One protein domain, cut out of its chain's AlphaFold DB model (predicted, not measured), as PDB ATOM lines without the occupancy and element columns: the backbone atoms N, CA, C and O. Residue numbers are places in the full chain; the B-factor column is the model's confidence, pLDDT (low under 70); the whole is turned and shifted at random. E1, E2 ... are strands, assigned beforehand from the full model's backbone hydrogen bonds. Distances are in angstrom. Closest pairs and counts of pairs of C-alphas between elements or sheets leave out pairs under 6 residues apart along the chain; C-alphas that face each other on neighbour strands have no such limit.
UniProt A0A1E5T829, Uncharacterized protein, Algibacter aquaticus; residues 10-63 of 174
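AT A GLANCE: This is residues 10 to 63 of the 174 residues of an uncharacterized protein of Algibacter aquaticus (UniProt A0A1E5T829). The chain is wound in stacked turns, a short solenoid: E1 and E2 make one turn, E3 and E4 the next, and E5 begins another. Strands E1, E3 and E5 lie side by side as one wall, twisted, and the short strands E2 and E4 make a second, smaller wall, with the chain running back along it. The printed part has 54 residues with five named strands, in the order E1 E2 E3 E4 E5, and no named helix. The sheets run E1 E3 E5 and E2 E4, both parallel, and the class is all strand. The whole is compact, with a radius of gyration of the C-alphas of 10.7 A, and its outline is elongated, spanning 31 by 19 by 13 A.

HOW THE PARTS SIT: The larger sheet has E3, residues 37 to 45, as its inner strand, with E1, residues 13 to 20, and E5, residues 58 to 62, as edge strands. E1 and E3 are parallel at 9 degrees, with C-alphas 15 and 40 facing each other at 4.6 A. N 16 and O 40 are within hydrogen-bond range at 2.8 A, and N 40 and O 14 at 2.9 A. E1 bends by 62 degrees at residue 17 and E3 by 84 degrees at residue 40. E3 and E5 are parallel at 59 degrees, with C-alphas 40 and 61 facing each other at 4.5 A; N 59 and O 37 are 2.8 A apart. In the second sheet E2, residues 24 to 26, and E4, residues 49 to 51, are parallel at 15 degrees, and N 26 and O 50 are 2.8 A apart. The closest C-alphas of E2 and E3 are those of Ile 24 and Ser 45, 6.8 A apart. E1 and E2 meet only through their link, as do E3 and E4; E1 and E4 are apart.

IN THESE COORDINATES: E3 is the longest strand by residues, 19.3 A from C-alpha 37 at (32.593, 42.144, 22.271) to C-alpha 45. E1 measures 19.5 A and begins at C-alpha 13, (35.459, 37.322, 22.537). E5 measures 13.0 A and ends at C-alpha 62, (43.118, 44.488, 31.227). E2 is 6.6 A long and E4 6.7 A.

THE WHOLE: The C-alphas of Ser 34 and Asp 46 are the two farthest apart, at 31.6 A. The printed part has no cut. The links E1 to E2 and E3 to E4 are tight, those from E2 to E3 and E4 to E5 short. The mean pLDDT of the printed part is 77.5; residues 14 to 18, 41 to 43 and 62 to 63 are under 70.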
ATOM      1  N   PHE A  10      38.455  45.454  15.764       82.06
ATOM      2  CA  PHE A  10      38.525  44.400  16.775       82.06
ATOM      3  C   PHE A  10      37.134  44.152  17.366       82.06
ATOM      4  O   PHE A  10      36.548  45.072  17.942       82.06
ATOM      5  N   HIS A  11      36.631  42.921  17.246       84.25
ATOM      6  CA  HIS A  11      35.356  42.478  17.815       84.25
ATOM      7  C   HIS A  11      35.415  41.000  18.252       84.25
ATOM      8  O   HIS A  11      36.419  40.315  18.034       84.25
ATOM      9  N   GLY A  12      34.346  40.512  18.880       75.94
ATOM     10  CA  GLY A  12      34.219  39.154  19.400       75.94
ATOM     11  C   GLY A  12      34.771  38.972  20.816       75.94
ATOM     12  O   GLY A  12      35.026  39.934  21.546       75.94
ATOM     13  N   ILE A  13      34.920  37.709  21.226       72.81
ATOM     14  CA  ILE A  13      35.459  37.322  22.537       72.81
ATOM     15  C   ILE A  13      36.878  36.776  22.343       72.81
ATOM     16  O   ILE A  13      37.055  35.760  21.667       72.81
ATOM     17  N   GLY A  14      37.892  37.397  22.950       66.50
ATOM     18  CA  GLY A  14      39.277  36.971  22.735       66.50
ATOM     19  C   GLY A  14      40.339  37.707  23.546       66.50
ATOM     20  O   GLY A  14      40.050  38.682  24.242       66.50
ATOM     21  N   GLU A  15      41.579  37.227  23.441       66.56
ATOM     22  CA  GLU A  15      42.767  37.933  23.923       66.56
ATOM     23  C   GLU A  15      43.473  38.663  22.771       66.56
ATOM     24  O   GLU A  15      43.684  38.079  21.706       66.56
ATOM     25  N   ILE A  16      43.852  39.928  22.981       66.56
ATOM     26  CA  ILE A  16      44.647  40.719  22.035       66.56
ATOM     27  C   ILE A  16      45.940  41.169  22.714       66.56
ATOM     28  O   ILE A  16      45.926  41.903  23.698       66.56
ATOM     29  N   ILE A  17      47.072  40.775  22.137       66.25
ATOM     30  CA  ILE A  17      48.390  41.313  22.477       66.25
ATOM     31  C   ILE A  17      48.966  41.852  21.172       66.25
ATOM     32  O   ILE A  17      49.497  41.086  20.365       66.25
ATOM     33  N   LYS A  18      48.782  43.152  20.917       66.75
ATOM     34  CA  LYS A  18      49.281  43.791  19.694       66.75
ATOM     35  C   LYS A  18      49.689  45.246  19.904       66.75
ATOM     36  O   LYS A  18      48.931  46.042  20.457       66.75
ATOM     37  N   ASP A  19      50.847  45.561  19.333       74.06
ATOM     38  CA  ASP A  19      51.325  46.916  19.073       74.06
ATOM     39  C   ASP A  19      51.032  47.250  17.602       74.06
ATOM     40  O   ASP A  19      51.526  46.571  16.699       74.06
ATOM     41  N   CYS A  20      50.202  48.265  17.353       72.94
ATOM     42  CA  CYS A  20      49.867  48.724  16.003       72.94
ATOM     43  C   CYS A  20      50.411  50.137  15.746       72.94
ATOM     44  O   CYS A  20      50.266  51.027  16.574       72.94
ATOM     45  N   SER A  21      50.963  50.395  14.561       77.12
ATOM     46  CA  SER A  21      51.354  51.755  14.147       77.12
ATOM     47  C   SER A  21      50.169  52.614  13.674       77.12
ATOM     48  O   SER A  21      50.309  53.814  13.456       77.12
ATOM     49  N   GLU A  22      49.002  51.997  13.488       80.62
ATOM     50  CA  GLU A  22      47.782  52.599  12.943       80.62
ATOM     51  C   GLU A  22      46.702  52.774  14.018       80.62
ATOM     52  O   GLU A  22      46.787  52.195  15.107       80.62
ATOM     53  N   ASP A  23      45.663  53.549  13.691       79.81
ATOM     54  CA  ASP A  23      44.471  53.694  14.526       79.81
ATOM     55  C   ASP A  23      43.811  52.327  14.777       79.81
ATOM     56  O   ASP A  23      43.623  51.508  13.876       79.81
ATOM     57  N   ILE A  24      43.415  52.099  16.023       80.88
ATOM     58  CA  ILE A  24      42.717  50.904  16.479       80.88
ATOM     59  C   ILE A  24      41.261  51.268  16.739       80.88
ATOM     60  O   ILE A  24      40.984  52.183  17.514       80.88
ATOM     61  N   THR A  25      40.320  50.512  16.167       85.38
ATOM     62  CA  THR A  25      38.906  50.612  16.548       85.38
ATOM     63  C   THR A  25      38.404  49.293  17.112       85.38
ATOM     64  O   THR A  25      38.474  48.259  16.458       85.38
ATOM     65  N   ILE A  26      37.868  49.348  18.327       86.56
ATOM     66  CA  ILE A  26      37.239  48.226  19.017       86.56
ATOM     67  C   ILE A  26      35.733  48.449  19.009       86.56
ATOM     68  O   ILE A  26      35.261  49.489  19.482       86.56
ATOM     69  N   THR A  27      34.984  47.486  18.482       88.00
ATOM     70  CA  THR A  27      33.528  47.571  18.349       88.00
ATOM     71  C   THR A  27      32.860  46.218  18.501       88.00
ATOM     72  O   THR A  27      33.544  45.211  18.434       88.00
ATOM     73  N   SER A  28      31.539  46.189  18.694       89.69
ATOM     74  CA  SER A  28      30.762  44.960  18.520       89.69
ATOM     75  C   SER A  28      30.069  44.911  17.158       89.69
ATOM     76  O   SER A  28      29.653  45.950  16.628       89.69
ATOM     77  N   LEU A  29      29.921  43.701  16.621       87.81
ATOM     78  CA  LEU A  29      29.197  43.382  15.387       87.81
ATOM     79  C   LEU A  29      27.904  42.595  15.677       87.81
ATOM     80  O   LEU A  29      27.712  42.122  16.800       87.81
ATOM     81  N   PRO A  30      26.964  42.461  14.714       85.00
ATOM     82  CA  PRO A  30      25.721  41.709  14.929       85.00
ATOM     83  C   PRO A  30      25.951  40.255  15.368       85.00
ATOM     84  O   PRO A  30      25.201  39.730  16.187       85.00
ATOM     85  N   GLU A  31      27.007  39.627  14.854       82.81
ATOM     86  CA  GLU A  31      27.423  38.259  15.186       82.81
ATOM     87  C   GLU A  31      27.894  38.069  16.634       82.81
ATOM     88  O   GLU A  31      27.792  36.963  17.159       82.81
ATOM     89  N   ASP A  32      28.305  39.139  17.322       77.75
ATOM     90  CA  ASP A  32      28.653  39.082  18.749       77.75
ATOM     91  C   ASP A  32      27.406  38.960  19.652       77.75
ATOM     92  O   ASP A  32      27.497  38.738  20.865       77.75
ATOM     93  N   GLY A  33      26.216  39.142  19.071       79.00
ATOM     94  CA  GLY A  33      24.934  39.022  19.749       79.00
ATOM     95  C   GLY A  33      24.766  39.973  20.939       79.00
ATOM     96  O   GLY A  33      25.359  41.054  21.027       79.00
ATOM     97  N   SER A  34      23.922  39.560  21.887       77.62
ATOM     98  CA  SER A  34      23.608  40.333  23.097       77.62
ATOM     99  C   SER A  34      24.760  40.392  24.103       77.62
ATOM    100  O   SER A  34      24.795  41.303  24.931       77.62
ATOM    101  N   LYS A  35      25.708  39.449  24.032       71.19
ATOM    102  CA  LYS A  35      26.912  39.438  24.876       71.19
ATOM    103  C   LYS A  35      27.886  40.547  24.473       71.19
ATOM    104  O   LYS A  35      28.522  41.141  25.344       71.19
ATOM    105  N   GLY A  36      27.922  40.876  23.182       82.56
ATOM    106  CA  GLY A  36      28.814  41.882  22.627       82.56
ATOM    107  C   GLY A  36      30.270  41.433  22.614       82.56
ATOM    108  O   GLY A  36      30.589  40.259  22.794       82.56
ATOM    109  N   SER A  37      31.159  42.387  22.379       82.31
ATOM    110  CA  SER A  37      32.593  42.144  22.271       82.31
ATOM    111  C   SER A  37      33.276  42.186  23.635       82.31
ATOM    112  O   SER A  37      33.084  43.121  24.418       82.31
ATOM    113  N   ILE A  38      34.106  41.185  23.914       76.56
ATOM    114  CA  ILE A  38      34.817  41.002  25.178       76.56
ATOM    115  C   ILE A  38      36.285  40.745  24.876       76.56
ATOM    116  O   ILE A  38      36.670  39.683  24.394       76.56
ATOM    117  N   ILE A  39      37.127  41.708  25.215       77.31
ATOM    118  CA  ILE A  39      38.530  41.673  24.831       77.31
ATOM    119  C   ILE A  39      39.390  41.719  26.081       77.31
ATOM    120  O   ILE A  39      39.341  42.692  26.831       77.31
ATOM    121  N   THR A  40      40.193  40.682  26.297       70.06
ATOM    122  CA  THR A  40      41.288  40.726  27.273       70.06
ATOM    123  C   THR A  40      42.535  41.215  26.561       70.06
ATOM    124  O   THR A  40      42.919  40.596  25.580       70.06
ATOM    125  N   ALA A  41      43.154  42.326  26.959       65.38
ATOM    126  CA  ALA A  41      44.253  42.839  26.139       65.38
ATOM    127  C   ALA A  41      45.279  43.738  26.832       65.38
ATOM    128  O   ALA A  41      44.973  44.412  27.819       65.38
ATOM    129  N   ASP A  42      46.477  43.771  26.234       69.94
ATOM    130  CA  ASP A  42      47.402  44.913  26.225       69.94
ATOM    131  C   ASP A  42      47.369  45.490  24.801       69.94
ATOM    132  O   ASP A  42      47.786  44.837  23.841       69.94
ATOM    133  N   ILE A  43      46.771  46.675  24.657       69.69
ATOM    134  CA  ILE A  43      46.541  47.325  23.363       69.69
ATOM    135  C   ILE A  43      47.389  48.583  23.321       69.69
ATOM    136  O   ILE A  43      47.154  49.508  24.107       69.69
ATOM    137  N   ARG A  44      48.325  48.649  22.373       72.12
ATOM    138  CA  ARG A  44      49.105  49.864  22.126       72.12
ATOM    139  C   ARG A  44      48.994  50.274  20.671       72.12
ATOM    140  O   ARG A  44      48.988  49.443  19.764       72.12
ATOM    141  N   SER A  45      48.876  51.578  20.472       75.06
ATOM    142  CA  SER A  45      48.819  52.187  19.153       75.06
ATOM    143  C   SER A  45      49.669  53.451  19.140       75.06
ATOM    144  O   SER A  45      49.570  54.250  20.074       75.06
ATOM    145  N   ASP A  46      50.467  53.632  18.088       78.50
ATOM    146  CA  ASP A  46      51.114  54.922  17.791       78.50
ATOM    147  C   ASP A  46      50.101  55.950  17.239       78.50
ATOM    148  O   ASP A  46      50.357  57.156  17.241       78.50
ATOM    149  N   GLY A  47      48.934  55.470  16.793       74.31
ATOM    150  CA  GLY A  47      47.762  56.252  16.408       74.31
ATOM    151  C   GLY A  47      46.757  56.433  17.554       74.31
ATOM    152  O   GLY A  47      47.106  56.653  18.716       74.31
ATOM    153  N   LYS A  48      45.461  56.392  17.233       78.50
ATOM    154  CA  LYS A  48      44.351  56.528  18.191       78.50
ATOM    155  C   LYS A  48      43.706  55.183  18.488       78.50
ATOM    156  O   LYS A  48      43.395  54.426  17.580       78.50
ATOM    157  N   ILE A  49      43.375  54.948  19.756       80.44
ATOM    158  CA  ILE A  49      42.510  53.838  20.171       80.44
ATOM    159  C   ILE A  49      41.087  54.373  20.348       80.44
ATOM    160  O   ILE A  49      40.831  55.222  21.204       80.44
ATOM    161  N   ARG A  50      40.149  53.880  19.539       82.94
ATOM    162  CA  ARG A  50      38.723  54.205  19.592       82.94
ATOM    163  C   ARG A  50      37.936  52.987  20.065       82.94
ATOM    164  O   ARG A  50      38.051  51.907  19.503       82.94
ATOM    165  N   ILE A  51      37.099  53.183  21.079       84.94
ATOM    166  CA  ILE A  51      36.206  52.150  21.609       84.94
ATOM    167  C   ILE A  51      34.782  52.620  21.363       84.94
ATOM    168  O   ILE A  51      34.365  53.649  21.899       84.94
ATOM    169  N   THR A  52      34.047  51.891  20.534       84.19
ATOM    170  CA  THR A  52      32.667  52.217  20.170       84.19
ATOM    171  C   THR A  52      31.788  51.003  20.410       84.19
ATOM    172  O   THR A  52      32.106  49.948  19.893       84.19
ATOM    173  N   PRO A  53      30.670  51.105  21.139       81.00
ATOM    174  CA  PRO A  53      29.858  49.941  21.492       81.00
ATOM    175  C   PRO A  53      29.205  49.223  20.301       81.00
ATOM    176  O   PRO A  53      28.710  48.124  20.495       81.00
ATOM    177  N   GLY A  54      29.216  49.798  19.092       87.25
ATOM    178  CA  GLY A  54      28.695  49.148  17.890       87.25
ATOM    179  C   GLY A  54      27.220  48.771  18.020       87.25
ATOM    180  O   GLY A  54      26.378  49.627  18.290       87.25
ATOM    181  N   THR A  55      26.925  47.490  17.806       86.69
ATOM    182  CA  THR A  55      25.581  46.894  17.876       86.69
ATOM    183  C   THR A  55      25.083  46.596  19.288       86.69
ATOM    184  O   THR A  55      23.871  46.543  19.495       86.69
ATOM    185  N   SER A  56      25.974  46.365  20.252       85.56
ATOM    186  CA  SER A  56      25.605  45.978  21.614       85.56
ATOM    187  C   SER A  56      26.544  46.603  22.643       85.56
ATOM    188  O   SER A  56      26.364  47.762  23.019       85.56
ATOM    189  N   SER A  57      27.524  45.854  23.148       83.94
ATOM    190  CA  SER A  57      28.464  46.340  24.154       83.94
ATOM    191  C   SER A  57      29.892  45.918  23.845       83.94
ATOM    192  O   SER A  57      30.126  44.866  23.258       83.94
ATOM    193  N   VAL A  58      30.848  46.740  24.273       80.50
ATOM    194  CA  VAL A  58      32.277  46.420  24.245       80.50
ATOM    195  C   VAL A  58      32.797  46.433  25.675       80.50
ATOM    196  O   VAL A  58      32.611  47.415  26.398       80.50
ATOM    197  N   ARG A  59      33.467  45.355  26.082       79.88
ATOM    198  CA  ARG A  59      34.093  45.201  27.398       79.88
ATOM    199  C   ARG A  59      35.577  44.926  27.215       79.88
ATOM    200  O   ARG A  59      35.952  43.995  26.507       79.88
ATOM    201  N   ILE A  60      36.413  45.723  27.874       76.12
ATOM    202  CA  ILE A  60      37.868  45.558  27.852       76.12
ATOM    203  C   ILE A  60      38.321  45.118  29.235       76.12
ATOM    204  O   ILE A  60      38.145  45.836  30.220       76.12
ATOM    205  N   VAL A  61      38.903  43.928  29.289       71.81
ATOM    206  CA  VAL A  61      39.525  43.358  30.474       71.81
ATOM    207  C   VAL A  61      41.033  43.590  30.351       71.81
ATOM    208  O   VAL A  61      41.641  43.150  29.377       71.81
ATOM    209  N   PRO A  62      41.676  44.290  31.294       66.38
ATOM    210  CA  PRO A  62      43.118  44.488  31.227       66.38
ATOM    211  C   PRO A  62      43.851  43.142  31.339       66.38
ATOM    212  O   PRO A  62      43.634  42.385  32.290       66.38
ATOM    213  N   GLY A  63      44.740  42.858  30.384       57.88
ATOM    214  CA  GLY A  63      45.726  41.786  30.512       57.88
ATOM    215  C   GLY A  63      46.753  42.166  31.582       57.88
ATOM    216  O   GLY A  63      47.327  43.253  31.542       57.88
TER     217      GLY A  63